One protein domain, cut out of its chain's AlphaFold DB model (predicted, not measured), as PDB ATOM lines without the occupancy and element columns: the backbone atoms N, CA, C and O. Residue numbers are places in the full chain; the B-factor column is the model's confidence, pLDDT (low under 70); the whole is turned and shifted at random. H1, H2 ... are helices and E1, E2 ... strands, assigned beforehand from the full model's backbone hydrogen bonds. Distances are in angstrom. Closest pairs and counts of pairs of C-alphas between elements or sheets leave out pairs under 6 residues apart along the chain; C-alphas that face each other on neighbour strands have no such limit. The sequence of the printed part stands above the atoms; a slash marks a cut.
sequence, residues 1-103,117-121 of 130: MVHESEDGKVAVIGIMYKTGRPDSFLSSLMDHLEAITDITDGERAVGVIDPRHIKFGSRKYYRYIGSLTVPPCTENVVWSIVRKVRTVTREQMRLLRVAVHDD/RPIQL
ATOM      1  N   MET A   1      -4.822  97.341  54.079       94.06
ATOM      2  CA  MET A   1      -6.105  96.654  54.349       94.06
ATOM      3  C   MET A   1      -6.469  96.891  55.801       94.06
ATOM      4  O   MET A   1      -5.594  96.711  56.643       94.06
ATOM      5  N   VAL A   2      -7.701  97.309  56.073       96.44
ATOM      6  CA  VAL A   2      -8.218  97.578  57.423       96.44
ATOM      7  C   VAL A   2      -9.235  96.491  57.757       96.44
ATOM      8  O   VAL A   2     -10.007  96.104  56.885       96.44
ATOM      9  N   HIS A   3      -9.190  95.970  58.979       97.44
ATOM     10  CA  HIS A   3     -10.099  94.943  59.480       97.44
ATOM     11  C   HIS A   3     -10.605  95.377  60.845       97.44
ATOM     12  O   HIS A   3      -9.862  96.005  61.603       97.44
ATOM     13  N   GLU A   4     -11.827  94.980  61.154       97.50
ATOM     14  CA  GLU A   4     -12.501  95.268  62.409       97.50
ATOM     15  C   GLU A   4     -13.102  93.968  62.945       97.50
ATOM     16  O   GLU A   4     -13.637  93.163  62.178       97.50
ATOM     17  N   SER A   5     -12.937  93.716  64.239       97.38
ATOM     18  CA  SER A   5     -13.601  92.617  64.938       97.38
ATOM     19  C   SER A   5     -14.974  93.041  65.461       97.38
ATOM     20  O   SER A   5     -15.280  94.223  65.548       97.38
ATOM     21  N   GLU A   6     -15.794  92.072  65.870       97.19
ATOM     22  CA  GLU A   6     -17.132  92.324  66.430       97.19
ATOM     23  C   GLU A   6     -17.114  93.234  67.675       97.19
ATOM     24  O   GLU A   6     -18.062  93.970  67.924       97.19
ATOM     25  N   ASP A   7     -16.013  93.235  68.433       95.50
ATOM     26  CA  ASP A   7     -15.791  94.109  69.590       95.50
ATOM     27  C   ASP A   7     -15.127  95.461  69.240       95.50
ATOM     28  O   ASP A   7     -14.642  96.159  70.133       95.50
ATOM     29  N   GLY A   8     -15.080  95.836  67.956       94.38
ATOM     30  CA  GLY A   8     -14.601  97.141  67.481       94.38
ATOM     31  C   GLY A   8     -13.079  97.319  67.488       94.38
ATOM     32  O   GLY A   8     -12.578  98.439  67.354       94.38
ATOM     33  N   LYS A   9     -12.296  96.244  67.662       96.50
ATOM     34  CA  LYS A   9     -10.828  96.325  67.591       96.50
ATOM     35  C   LYS A   9     -10.370  96.335  66.140       96.50
ATOM     36  O   LYS A   9     -10.818  95.541  65.317       96.50
ATOM     37  N   VAL A  10      -9.394  97.190  65.847       98.25
ATOM     38  CA  VAL A  10      -8.901  97.396  64.483       98.25
ATOM     39  C   VAL A  10      -7.550  96.719  64.265       98.25
ATOM     40  O   VAL A  10      -6.611  96.874  65.052       98.25
ATOM     41  N   ALA A  11      -7.419  96.021  63.137       98.19
ATOM     42  CA  ALA A  11      -6.163  95.461  62.656       98.19
ATOM     43  C   ALA A  11      -5.860  95.919  61.225       98.19
ATOM     44  O   ALA A  11      -6.663  95.751  60.304       98.19
ATOM     45  N   VAL A  12      -4.660  96.455  61.005       98.31
ATOM     46  CA  VAL A  12      -4.227  96.959  59.698       98.31
ATOM     47  C   VAL A  12      -3.082  96.122  59.150       98.31
ATOM     48  O   VAL A  12      -2.078  95.887  59.820       98.31
ATOM     49  N   ILE A  13      -3.214  95.707  57.890       97.62
ATOM     50  CA  ILE A  13      -2.138  95.082  57.116       97.62
ATOM     51  C   ILE A  13      -1.597  96.105  56.116       97.62
ATOM     52  O   ILE A  13      -2.322  96.558  55.222       97.62
ATOM     53  N   GLY A  14      -0.319  96.450  56.272       97.19
ATOM     54  CA  GLY A  14       0.427  97.354  55.402       97.19
ATOM     55  C   GLY A  14       1.310  96.596  54.412       97.19
ATOM     56  O   GLY A  14       2.050  95.686  54.794       97.19
ATOM     57  N   ILE A  15       1.254  97.001  53.144       96.56
ATOM     58  CA  ILE A  15       2.103  96.494  52.062       96.56
ATOM     59  C   ILE A  15       2.896  97.673  51.510       96.56
ATOM     60  O   ILE A  15       2.310  98.662  51.076       96.56
ATOM     61  N   MET A  16       4.221  97.556  51.514       96.62
ATOM     62  CA  MET A  16       5.099  98.581  50.957       96.62
ATOM     63  C   MET A  16       5.383  98.294  49.487       96.62
ATOM     64  O   MET A  16       5.618  97.143  49.112       96.62
ATOM     65  N   TYR A  17       5.426  99.343  48.671       96.81
ATOM     66  CA  TYR A  17       5.729  99.261  47.246       96.81
ATOM     67  C   TYR A  17       6.956 100.103  46.901       96.81
ATOM     68  O   TYR A  17       7.218 101.131  47.519       96.81
ATOM     69  N   LYS A  18       7.685  99.680  45.870       97.00
ATOM     70  CA  LYS A  18       8.684 100.487  45.167       97.00
ATOM     71  C   LYS A  18       8.385 100.497  43.672       97.00
ATOM     72  O   LYS A  18       7.755  99.571  43.163       97.00
ATOM     73  N   THR A  19       8.877 101.496  42.955       97.50
ATOM     74  CA  THR A  19       8.724 101.547  41.497       97.50
ATOM     75  C   THR A  19       9.362 100.321  40.838       97.50
ATOM     76  O   THR A  19      10.488  99.941  41.166       97.50
ATOM     77  N   GLY A  20       8.639  99.683  39.920       97.44
ATOM     78  CA  GLY A  20       9.090  98.493  39.208       97.44
ATOM     79  C   GLY A  20       8.004  97.916  38.303       97.44
ATOM     80  O   GLY A  20       7.298  98.655  37.623       97.44
ATOM     81  N   ARG A  21       7.888  96.583  38.288       97.00
ATOM     82  CA  ARG A  21       6.860  95.857  37.522       97.00
ATOM     83  C   ARG A  21       5.452  96.163  38.056       97.00
ATOM     84  O   ARG A  21       5.333  96.407  39.261       97.00
ATOM     85  N   PRO A  22       4.411  96.098  37.206       97.00
ATOM     86  CA  PRO A  22       3.041  96.354  37.632       97.00
ATOM     87  C   PRO A  22       2.582  95.368  38.698       97.00
ATOM     88  O   PRO A  22       2.913  94.178  38.649       97.00
ATOM     89  N   ASP A  23       1.803  95.869  39.654       96.75
ATOM     90  CA  ASP A  23       1.075  94.998  40.564       96.75
ATOM     91  C   ASP A  23      -0.211  94.513  39.887       96.75
ATOM     92  O   ASP A  23      -0.999  95.316  39.396       96.75
ATOM     93  N   SER A  24      -0.420  93.196  39.855       94.69
ATOM     94  CA  SER A  24      -1.548  92.592  39.141       94.69
ATOM     95  C   SER A  24      -2.908  92.976  39.724       94.69
ATOM     96  O   SER A  24      -3.873  93.069  38.975       94.69
ATOM     97  N   PHE A  25      -2.993  93.198  41.038       94.44
ATOM     98  CA  PHE A  25      -4.245  93.601  41.673       94.44
ATOM     99  C   PHE A  25      -4.572  95.057  41.336       94.44
ATOM    100  O   PHE A  25      -5.689  95.365  40.932       94.44
ATOM    101  N   LEU A  26      -3.577  95.946  41.404       94.06
ATOM    102  CA  LEU A  26      -3.771  97.334  40.982       94.06
ATOM    103  C   LEU A  26      -4.124  97.433  39.496       94.06
ATOM    104  O   LEU A  26      -4.964  98.248  39.144       94.06
ATOM    105  N   SER A  27      -3.552  96.581  38.636       94.56
ATOM    106  CA  SER A  27      -3.929  96.520  37.217       94.56
ATOM    107  C   SER A  27      -5.411  96.215  37.020       94.56
ATOM    108  O   SER A  27      -6.034  96.858  36.188       94.56
ATOM    109  N   SER A  28      -5.998  95.305  37.808       93.38
ATOM    110  CA  SER A  28      -7.440  95.016  37.714       93.38
ATOM    111  C   SER A  28      -8.345  96.169  38.157       93.38
ATOM    112  O   SER A  28      -9.546  96.112  37.930       93.38
ATOM    113  N   LEU A  29      -7.786  97.207  38.787       91.75
ATOM    114  CA  LEU A  29      -8.530  98.365  39.276       91.75
ATOM    115  C   LEU A  29      -8.290  99.633  38.444       91.75
ATOM    116  O   LEU A  29      -8.941 100.637  38.714       91.75
ATOM    117  N   MET A  30      -7.384  99.621  37.458       91.69
ATOM    118  CA  MET A  30      -6.984 100.840  36.737       91.69
ATOM    119  C   MET A  30      -8.163 101.512  36.027       91.69
ATOM    120  O   MET A  30      -8.408 102.684  36.286       91.69
ATOM    121  N   ASP A  31      -8.951 100.763  35.253       91.06
ATOM    122  CA  ASP A  31     -10.118 101.301  34.532       91.06
ATOM    123  C   ASP A  31     -11.165 101.908  35.484       91.06
ATOM    124  O   ASP A  31     -11.858 102.872  35.157       91.06
ATOM    125  N   HIS A  32     -11.290 101.342  36.687       90.62
ATOM    126  CA  HIS A  32     -12.196 101.854  37.711       90.62
ATOM    127  C   HIS A  32     -11.667 103.139  38.349       90.62
ATOM    128  O   HIS A  32     -12.458 104.042  38.605       90.62
ATOM    129  N   LEU A  33     -10.354 103.218  38.587       87.81
ATOM    130  CA  LEU A  33      -9.692 104.406  39.123       87.81
ATOM    131  C   LEU A  33      -9.739 105.561  38.120       87.81
ATOM    132  O   LEU A  33     -10.115 106.659  38.505       87.81
ATOM    133  N   GLU A  34      -9.432 105.309  36.846       88.56
ATOM    134  CA  GLU A  34      -9.514 106.304  35.763       88.56
ATOM    135  C   GLU A  34     -10.914 106.900  35.620       88.56
ATOM    136  O   GLU A  34     -11.073 108.081  35.346       88.56
ATOM    137  N   ALA A  35     -11.959 106.111  35.852       87.44
ATOM    138  CA  ALA A  35     -13.320 106.612  35.744       87.44
ATOM    139  C   ALA A  35     -13.740 107.581  36.859       87.44
ATOM    140  O   ALA A  35     -14.766 108.243  36.714       87.44
ATOM    141  N   ILE A  36     -13.007 107.620  37.974       86.12
ATOM    142  CA  ILE A  36     -13.309 108.488  39.117       86.12
ATOM    143  C   ILE A  36     -12.285 109.617  39.277       86.12
ATOM    144  O   ILE A  36     -12.428 110.412  40.196       86.12
ATOM    145  N   THR A  37     -11.272 109.726  38.402       80.62
ATOM    146  CA  THR A  37     -10.191 110.728  38.523       80.62
ATOM    147  C   THR A  37     -10.605 112.175  38.299       80.62
ATOM    148  O   THR A  37      -9.793 113.037  38.598       80.62
ATOM    149  N   ASP A  38     -11.816 112.446  37.818       78.44
ATOM    150  CA  ASP A  38     -12.327 113.811  37.613       78.44
ATOM    151  C   ASP A  38     -13.647 114.059  38.371       78.44
ATOM    152  O   ASP A  38     -14.385 115.000  38.074       78.44
ATOM    153  N   ILE A  39     -13.991 113.177  39.317       78.62
ATOM    154  CA  ILE A  39     -15.258 113.215  40.052       78.62
ATOM    155  C   ILE A  39     -14.963 113.351  41.545       78.62
ATOM    156  O   ILE A  39     -14.497 112.409  42.187       78.62
ATOM    157  N   THR A  40     -15.290 114.510  42.115       76.31
ATOM    158  CA  THR A  40     -15.290 114.709  43.570       76.31
ATOM    159  C   THR A  40     -16.324 113.785  44.213       76.31
ATOM    160  O   THR A  40     -17.465 113.738  43.757       76.31
ATOM    161  N   ASP A  41     -15.916 113.033  45.239       75.44
ATOM    162  CA  ASP A  41     -16.738 112.004  45.900       75.44
ATOM    163  C   ASP A  41     -17.315 110.949  44.928       75.44
ATOM    164  O   ASP A  41     -18.403 110.406  45.122       75.44
ATOM    165  N   GLY A  42     -16.581 110.655  43.848       79.69
ATOM    166  CA  GLY A  42     -16.988 109.689  42.836       79.69
ATOM    167  C   GLY A  42     -16.975 108.248  43.345       79.69
ATOM    168  O   GLY A  42     -15.928 107.701  43.689       79.69
ATOM    169  N   GLU A  43     -18.130 107.589  43.298       85.25
ATOM    170  CA  GLU A  43     -18.257 106.161  43.579       85.25
ATOM    171  C   GLU A  43     -18.490 105.358  42.294       85.25
ATOM    172  O   GLU A  43     -19.255 105.750  41.409       85.25
ATOM    173  N   ARG A  44     -17.856 104.184  42.191       86.75
ATOM    174  CA  ARG A  44     -18.062 103.257  41.073       86.75
ATOM    175  C   ARG A  44     -18.104 101.813  41.549       86.75
ATOM    176  O   ARG A  44     -17.231 101.356  42.281       86.75
ATOM    177  N   ALA A  45     -19.082 101.060  41.051       90.25
ATOM    178  CA  ALA A  45     -19.142  99.621  41.270       90.25
ATOM    179  C   ALA A  45     -17.960  98.920  40.572       90.25
ATOM    180  O   ALA A  45     -17.800  99.003  39.352       90.25
ATOM    181  N   VAL A  46     -17.151  98.207  41.357       90.12
ATOM    182  CA  VAL A  46     -15.988  97.425  40.887       90.12
ATOM    183  C   VAL A  46     -16.294  95.931  40.721       90.12
ATOM    184  O   VAL A  46     -15.418  95.138  40.390       90.12
ATOM    185  N   GLY A  47     -17.547  95.527  40.951       91.00
ATOM    186  CA  GLY A  47     -17.955  94.125  40.942       91.00
ATOM    187  C   GLY A  47     -17.380  93.335  42.122       91.00
ATOM    188  O   GLY A  47     -17.109  93.882  43.191       91.00
ATOM    189  N   VAL A  48     -17.227  92.021  41.938       92.06
ATOM    190  CA  VAL A  48     -16.687  91.129  42.973       92.06
ATOM    191  C   VAL A  48     -15.163  91.159  42.931       92.06
ATOM    192  O   VAL A  48     -14.549  90.693  41.973       92.06
ATOM    193  N   ILE A  49     -14.552  91.658  44.004       91.94
ATOM    194  CA  ILE A  49     -13.102  91.648  44.195       91.94
ATOM    195  C   ILE A  49     -12.731  90.524  45.157       91.94
ATOM    196  O   ILE A  49     -13.199  90.498  46.291       91.94
ATOM    197  N   ASP A  50     -11.859  89.615  44.719       91.38
ATOM    198  CA  ASP A  50     -11.271  88.588  45.582       91.38
ATOM    199  C   ASP A  50      -9.978  89.116  46.236       91.38
ATOM    200  O   ASP A  50      -8.958  89.268  45.548       91.38
ATOM    201  N   PRO A  51      -9.954  89.362  47.562       90.38
ATOM    202  CA  PRO A  51      -8.767  89.865  48.249       90.38
ATOM    203  C   PRO A  51      -7.573  88.904  48.179       90.38
ATOM    204  O   PRO A  51      -6.435  89.329  48.373       90.38
ATOM    205  N   ARG A  52      -7.788  87.616  47.864       90.12
ATOM    206  CA  ARG A  52      -6.711  86.620  47.710       90.12
ATOM    207  C   ARG A  52      -5.797  86.918  46.521       90.12
ATOM    208  O   ARG A  52      -4.668  86.432  46.486       90.12
ATOM    209  N   HIS A  53      -6.240  87.741  45.570       91.75
ATOM    210  CA  HIS A  53      -5.394  88.218  44.475       91.75
ATOM    211  C   HIS A  53      -4.350  89.255  44.921       91.75
ATOM    212  O   HIS A  53      -3.385  89.506  44.189       91.75
ATOM    213  N   ILE A  54      -4.482  89.820  46.127       93.25
ATOM    214  CA  ILE A  54      -3.483  90.713  46.714       93.25
ATOM    215  C   ILE A  54      -2.263  89.887  47.129       93.25
ATOM    216  O   ILE A  54      -2.283  89.074  48.054       93.25
ATOM    217  N   LYS A  55      -1.144  90.114  46.444       91.44
ATOM    218  CA  LYS A  55       0.095  89.366  46.673       91.44
ATOM    219  C   LYS A  55       0.922  90.017  47.781       91.44
ATOM    220  O   LYS A  55       1.627  90.990  47.532       91.44
ATOM    221  N   PHE A  56       0.954  89.417  48.970       89.56
ATOM    222  CA  PHE A  56       1.881  89.839  50.036       89.56
ATOM    223  C   PHE A  56       3.340  89.455  49.735       89.56
ATOM    224  O   PHE A  56       4.273  90.165  50.098       89.56
ATOM    225  N   GLY A  57       3.560  88.328  49.047       85.25
ATOM    226  CA  GLY A  57       4.892  87.871  48.621       85.25
ATOM    227  C   GLY A  57       5.847  87.462  49.753       85.25
ATOM    228  O   GLY A  57       7.014  87.187  49.485       85.25
ATOM    229  N   SER A  58       5.389  87.454  51.007       87.69
ATOM    230  CA  SER A  58       6.136  87.000  52.179       87.69
ATOM    231  C   SER A  58       5.188  86.756  53.345       87.69
ATOM    232  O   SER A  58       4.251  87.523  53.552       87.69
ATOM    233  N   ARG A  59       5.485  85.728  54.144       91.44
ATOM    234  CA  ARG A  59       4.849  85.483  55.448       91.44
ATOM    235  C   ARG A  59       5.558  86.202  56.605       91.44
ATOM    236  O   ARG A  59       5.040  86.234  57.710       91.44
ATOM    237  N   LYS A  60       6.738  86.788  56.360       96.06
ATOM    238  CA  LYS A  60       7.516  87.577  57.334       96.06
ATOM    239  C   LYS A  60       6.917  88.990  57.431       96.06
ATOM    240  O   LYS A  60       6.755  89.639  56.390       96.06
ATOM    241  N   TYR A  61       6.620  89.474  58.639       97.44
ATOM    242  CA  TYR A  61       6.030  90.800  58.881       97.44
ATOM    243  C   TYR A  61       6.466  91.406  60.220       97.44
ATOM    244  O   TYR A  61       6.804  90.689  61.160       97.44
ATOM    245  N   TYR A  62       6.428  92.735  60.309       98.06
ATOM    246  CA  TYR A  62       6.573  93.467  61.567       98.06
ATOM    247  C   TYR A  62       5.207  93.654  62.224       98.06
ATOM    248  O   TYR A  62       4.232  93.925  61.524       98.06
ATOM    249  N   ARG A  63       5.134  93.529  63.546       98.12
ATOM    250  CA  ARG A  63       3.918  93.676  64.348       98.12
ATOM    251  C   ARG A  63       4.147  94.691  65.462       98.12
ATOM    252  O   ARG A  63       5.132  94.582  66.189       98.12
ATOM    253  N   TYR A  64       3.246  95.661  65.590       98.19
ATOM    254  CA  TYR A  64       3.251  96.639  66.682       98.19
ATOM    255  C   TYR A  64       1.837  97.176  66.944       98.19
ATOM    256  O   TYR A  64       0.950  97.027  66.103       98.19
ATOM    257  N   ILE A  65       1.634  97.790  68.112       98.12
ATOM    258  CA  ILE A  65       0.407  98.529  68.437       98.12
ATOM    259  C   ILE A  65       0.626 100.009  68.117       98.12
ATOM    260  O   ILE A  65       1.596 100.624  68.570       98.12
ATOM    261  N   GLY A  66      -0.258 100.568  67.301       97.44
ATOM    262  CA  GLY A  66      -0.178 101.941  66.822       97.44
ATOM    263  C   GLY A  66      -1.543 102.608  66.771       97.44
ATOM    264  O   GLY A  66      -2.430 102.297  67.562       97.44
ATOM    265  N   SER A  67      -1.696 103.523  65.823       97.88
ATOM    266  CA  SER A  67      -2.926 104.274  65.605       97.88
ATOM    267  C   SER A  67      -3.313 104.305  64.134       97.88
ATOM    268  O   SER A  67      -2.552 103.863  63.266       97.88
ATOM    269  N   LEU A  68      -4.502 104.827  63.847       97.25
ATOM    270  CA  LEU A  68      -4.869 105.232  62.499       97.25
ATOM    271  C   LEU A  68      -3.947 106.363  62.017       97.25
ATOM    272  O   LEU A  68      -3.554 107.260  62.768       97.25
ATOM    273  N   THR A  69      -3.596 106.327  60.734       95.75
ATOM    274  CA  THR A  69      -2.765 107.360  60.091       95.75
ATOM    275  C   THR A  69      -3.578 108.546  59.578       95.75
ATOM    276  O   THR A  69      -2.999 109.459  58.999       95.75
ATOM    277  N   VAL A  70      -4.889 108.534  59.811       93.19
ATOM    278  CA  VAL A  70      -5.848 109.586  59.458       93.19
ATOM    279  C   VAL A  70      -6.592 110.042  60.721       93.19
ATOM    280  O   VAL A  70      -6.742 109.230  61.645       93.19
ATOM    281  N   PRO A  71      -7.044 111.306  60.809       93.81
ATOM    282  CA  PRO A  71      -7.914 111.764  61.895       93.81
ATOM    283  C   PRO A  71      -9.130 110.833  62.090       93.81
ATOM    284  O   PRO A  71      -9.670 110.349  61.098       93.81
ATOM    285  N   PRO A  72      -9.548 110.536  63.339       95.06
ATOM    286  CA  PRO A  72      -9.099 111.122  64.609       95.06
ATOM    287  C   PRO A  72      -7.841 110.462  65.213       95.06
ATOM    288  O   PRO A  72      -7.550 110.657  66.387       95.06
ATOM    289  N   CYS A  73      -7.063 109.707  64.427       95.31
ATOM    290  CA  CYS A  73      -5.820 109.059  64.866       95.31
ATOM    291  C   CYS A  73      -6.012 108.071  66.031       95.31
ATOM    292  O   CYS A  73      -5.125 107.941  66.874       95.31
ATOM    293  N   THR A  74      -7.150 107.367  66.061       96.06
ATOM    294  CA  THR A  74      -7.505 106.385  67.097       96.06
ATOM    295  C   THR A  74      -6.374 105.392  67.341       96.06
ATOM    296  O   THR A  74      -5.840 104.816  66.392       96.06
ATOM    297  N   GLU A  75      -6.001 105.207  68.608       96.75
ATOM    298  CA  GLU A  75      -4.937 104.296  69.041       96.75
ATOM    299  C   GLU A  75      -5.415 102.835  69.147       96.75
ATOM    300  O   GLU A  75      -6.529 102.495  68.757       96.75
ATOM    301  N   ASN A  76      -4.555 101.957  69.671       96.50
ATOM    302  CA  ASN A  76      -4.809 100.523  69.859       96.50
ATOM    303  C   ASN A  76      -5.068  99.736  68.565       96.50
ATOM    304  O   ASN A  76      -5.683  98.671  68.578       96.50
ATOM    305  N   VAL A  77      -4.519 100.218  67.450       98.12
ATOM    306  CA  VAL A  77      -4.570  99.526  66.161       98.12
ATOM    307  C   VAL A  77      -3.451  98.493  66.078       98.12
ATOM    308  O   VAL A  77      -2.270  98.823  66.225       98.12
ATOM    309  N   VAL A  78      -3.801  97.242  65.780       98.31
ATOM    310  CA  VAL A  78      -2.830  96.165  65.558       98.31
ATOM    311  C   VAL A  78      -2.256  96.279  64.145       98.31
ATOM    312  O   VAL A  78      -2.902  95.910  63.167       98.31
ATOM    313  N   TRP A  79      -1.017  96.743  64.018       98.50
ATOM    314  CA  TRP A  79      -0.358  96.911  62.723       98.50
ATOM    315  C   TRP A  79       0.481  95.699  62.338       98.50
ATOM    316  O   TRP A  79       1.346  95.274  63.095       98.50
ATOM    317  N   SER A  80       0.283  95.185  61.124       98.31
ATOM    318  CA  SER A  80       1.125  94.164  60.491       98.31
ATOM    319  C   SER A  80       1.726  94.705  59.198       98.31
ATOM    320  O   SER A  80       1.021  94.858  58.205       98.31
ATOM    321  N   ILE A  81       3.028  94.983  59.184       98.00
ATOM    322  CA  ILE A  81       3.726  95.467  57.987       98.00
ATOM    323  C   ILE A  81       4.435  94.300  57.312       98.00
ATOM    324  O   ILE A  81       5.397  93.750  57.854       98.00
ATOM    325  N   VAL A  82       3.977  93.925  56.119       97.31
ATOM    326  CA  VAL A  82       4.598  92.859  55.326       97.31
ATOM    327  C   VAL A  82       6.041  93.248  54.997       97.31
ATOM    328  O   VAL A  82       6.297  94.313  54.439       97.31
ATOM    329  N   ARG A  83       7.004  92.376  55.326       95.88
ATOM    330  CA  ARG A  83       8.440  92.670  55.158       95.88
ATOM    331  C   ARG A  83       8.853  92.784  53.687       95.88
ATOM    332  O   ARG A  83       9.815  93.478  53.368       95.88
ATOM    333  N   LYS A  84       8.186  92.057  52.785       95.81
ATOM    334  CA  LYS A  84       8.520  92.074  51.357       95.81
ATOM    335  C   LYS A  84       7.975  93.343  50.716       95.81
ATOM    336  O   LYS A  84       6.768  93.542  50.659       95.81
ATOM    337  N   VAL A  85       8.881  94.140  50.161       96.94
ATOM    338  CA  VAL A  85       8.524  95.287  49.328       96.94
ATOM    339  C   VAL A  85       8.071  94.784  47.957       96.94
ATOM    340  O   VAL A  85       8.815  94.082  47.261       96.94
ATOM    341  N   ARG A  86       6.836  95.121  47.596       96.25
ATOM    342  CA  ARG A  86       6.198  94.839  46.309       96.25
ATOM    343  C   ARG A  86       6.607  95.875  45.264       96.25
ATOM    344  O   ARG A  86       7.309  96.837  45.568       96.25
ATOM    345  N   THR A  87       6.205  95.664  44.017       97.25
ATOM    346  CA  THR A  87       6.482  96.606  42.929       97.25
ATOM    347  C   THR A  87       5.199  97.174  42.360       97.25
ATOM    348  O   THR A  87       4.186  96.484  42.348       97.25
ATOM    349  N   VAL A  88       5.260  98.421  41.912       97.38
ATOM    350  CA  VAL A  88       4.165  99.143  41.259       97.38
ATOM    351  C   VAL A  88       4.743  99.959  40.103       97.38
ATOM    352  O   VAL A  88       5.893 100.405  40.188       97.38
ATOM    353  N   THR A  89       4.002 100.158  39.013       97.75
ATOM    354  CA  THR A  89       4.451 101.079  37.955       97.75
ATOM    355  C   THR A  89       4.227 102.533  38.365       97.75
ATOM    356  O   THR A  89       3.416 102.837  39.240       97.75
ATOM    357  N   ARG A  90       4.935 103.460  37.707       95.38
ATOM    358  CA  ARG A  90       4.671 104.898  37.877       95.38
ATOM    359  C   ARG A  90       3.239 105.257  37.487       95.38
ATOM    360  O   ARG A  90       2.637 106.079  38.158       95.38
ATOM    361  N   GLU A  91       2.695 104.596  36.467       93.75
ATOM    362  CA  GLU A  91       1.334 104.852  36.000       93.75
ATOM    363  C   GLU A  91       0.276 104.433  37.022       93.75
ATOM    364  O   GLU A  91      -0.576 105.231  37.394       93.75
ATOM    365  N   GLN A  92       0.404 103.232  37.593       94.25
ATOM    366  CA  GLN A  92      -0.461 102.796  38.692       94.25
ATOM    367  C   GLN A  92      -0.381 103.747  39.894       94.25
ATOM    368  O   GLN A  92      -1.393 104.057  40.517       94.25
ATOM    369  N   MET A  93       0.821 104.236  40.219       91.94
ATOM    370  CA  MET A  93       1.002 105.211  41.293       91.94
ATOM    371  C   MET A  93       0.356 106.566  40.967       91.94
ATOM    372  O   MET A  93      -0.192 107.189  41.874       91.94
ATOM    373  N   ARG A  94       0.420 107.013  39.707       89.81
ATOM    374  CA  ARG A  94      -0.187 108.261  39.230       89.81
ATOM    375  C   ARG A  94      -1.706 108.207  39.349       89.81
ATOM    376  O   ARG A  94      -2.277 109.112  39.941       89.81
ATOM    377  N   LEU A  95      -2.340 107.134  38.874       88.94
ATOM    378  CA  LEU A  95      -3.795 106.960  38.972       88.94
ATOM    379  C   LEU A  95      -4.285 106.990  40.420       88.94
ATOM    380  O   LEU A  95      -5.231 107.700  40.737       88.94
ATOM    381  N   LEU A  96      -3.580 106.300  41.323       88.44
ATOM    382  CA  LEU A  96      -3.880 106.343  42.757       88.44
ATOM    383  C   LEU A  96      -3.696 107.732  43.380       88.44
ATOM    384  O   LEU A  96      -4.216 107.962  44.461       88.44
ATOM    385  N   ARG A  97      -2.909 108.623  42.769       84.69
ATOM    386  CA  ARG A  97      -2.687 109.984  43.277       84.69
ATOM    387  C   ARG A  97      -3.768 110.924  42.788       84.69
ATOM    388  O   ARG A  97      -4.365 111.610  43.600       84.69
ATOM    389  N   VAL A  98      -4.051 110.889  41.489       80.38
ATOM    390  CA  VAL A  98      -5.100 111.720  40.891       80.38
ATOM    391  C   VAL A  98      -6.465 111.388  41.497       80.38
ATOM    392  O   VAL A  98      -7.208 112.293  41.843       80.38
ATOM    393  N   ALA A  99      -6.764 110.105  41.721       75.50
ATOM    394  CA  ALA A  99      -8.053 109.695  42.277       75.50
ATOM    395  C   ALA A  99      -8.330 110.221  43.700       75.50
ATOM    396  O   ALA A  99      -9.491 110.285  44.091       75.50
ATOM    397  N   VAL A 100      -7.305 110.581  44.482       74.56
ATOM    398  CA  VAL A 100      -7.479 110.960  45.897       74.56
ATOM    399  C   VAL A 100      -8.064 112.369  46.062       74.56
ATOM    400  O   VAL A 100      -8.625 112.623  47.120       74.56
ATOM    401  N   HIS A 101      -8.040 113.226  45.028       65.19
ATOM    402  CA  HIS A 101      -8.673 114.561  45.016       65.19
ATOM    403  C   HIS A 101      -8.547 115.350  46.330       65.19
ATOM    404  O   HIS A 101      -9.476 116.048  46.734       65.19
ATOM    405  N   ASP A 102      -7.417 115.237  47.025       65.62
ATOM    406  CA  ASP A 102      -7.112 116.106  48.145       65.62
ATOM    407  C   ASP A 102      -6.278 117.285  47.637       65.62
ATOM    408  O   ASP A 102      -5.457 117.144  46.732       65.62
ATOM    409  N   ASP A 103      -6.452 118.468  48.230       63.22
ATOM    410  CA  ASP A 103      -5.592 119.641  47.984       63.22
ATOM    411  C   ASP A 103      -4.148 119.426  48.506       63.22
ATOM    412  O   ASP A 103      -3.424 120.372  48.820       63.22
ATOM    413  N   ARG A 117       7.783 101.752  72.283       95.19
ATOM    414  CA  ARG A 117       6.877 100.671  71.882       95.19
ATOM    415  C   ARG A 117       7.675  99.504  71.291       95.19
ATOM    416  O   ARG A 117       8.514  99.732  70.413       95.19
ATOM    417  N   PRO A 118       7.404  98.255  71.704       96.25
ATOM    418  CA  PRO A 118       8.063  97.098  71.121       96.25
ATOM    419  C   PRO A 118       7.588  96.876  69.681       96.25
ATOM    420  O   PRO A 118       6.395  96.948  69.380       96.25
ATOM    421  N   ILE A 119       8.532  96.553  68.797       97.31
ATOM    422  CA  ILE A 119       8.257  96.137  67.419       97.31
ATOM    423  C   ILE A 119       8.731  94.699  67.270       97.31
ATOM    424  O   ILE A 119       9.920  94.402  67.383       97.31
ATOM    425  N   GLN A 120       7.793  93.797  67.009       97.56
ATOM    426  CA  GLN A 120       8.073  92.376  66.853       97.56
ATOM    427  C   GLN A 120       8.261  92.042  65.376       97.56
ATOM    428  O   GLN A 120       7.533  92.545  64.524       97.56
ATOM    429  N   LEU A 121       9.215  91.169  65.060       97.19
ATOM    430  CA  LEU A 121       9.379  90.622  63.716       97.19
ATOM    431  C   LEU A 121       8.983  89.152  63.728       97.19
ATOM    432  O   LEU A 121       9.709  88.314  64.259       97.19
TER     433      LEU A 121
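What this domain is: This is residues 1 to 103 and 117 to 121 of the 130 residues of the protein "Alpha-carbonic anhydrase domain-containing protein" of Gossypium klotzschianum (UniProt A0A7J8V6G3). A twisted four-stranded sheet at one end and a small group of helices, H1, H2 and H3, at the other are bridged by the paired strands E3 and E6, while residues 35 to 60, with no named element, run back from the helices to the sheet. The 108 printed residues include three named helices and six named strands, in the order E1 E2 E3 H1 H2 E4 E5 E6 H3. The larger sheet, E1 E2 E5 E4, is mixed; E3 and E6 are parallel. The class is mixed, helices and strands, with under half of the residues in named elements; the whole is only just compact, close to loose, with a radius of gyration of the C-alphas of 15.6 A and spans of 41 by 31 by 29 A.

How they stand to each other: Start at E1, residues 2 to 4, and E2, residues 10 to 14, an antiparallel hairpin with N 3 and O 11 at 2.9 A. E2 runs on into E3, residues 17 to 19, at 26 degrees. H1, residues 24 to 27, and H2, residues 30 to 34, meet only through their link. E4, residues 61 to 66, and E5, residues 77 to 82, form an antiparallel hairpin, with N 81 and O 62 at 2.8 A. E5 is parallel to E2, with N 12 and O 78 at 2.8 A. E6, residues 86 to 88, is parallel to E3, with N 18 and O 86 at 2.9 A. H3, residues 90 to 98, touches H2, the closest C-alphas, Leu 33 and Leu 95, being 6.4 A apart. Every O i to N i+4 pair in H2 and H3 is within hydrogen-bond range; H1 is too short for one.

Where its parts are: Find C-alpha 2, where E1 begins, at (-8.218, 97.578, 57.423). E2 spans 13.0 A, E4 15.0 A and E5 15.7 A. H3 runs 12.3 A to C-alpha 98 at (-5.100, 111.720, 40.891).

The domain as a whole: The farthest C-alphas, Asp 38 and Pro 118, are 42.6 A apart. Residues 104 to 116 are cut out, and C-alphas 103 and 117 are 33.0 A apart. The link from H2 to E4 is long, 26 residues. Residues 101 to 103 have pLDDT under 70.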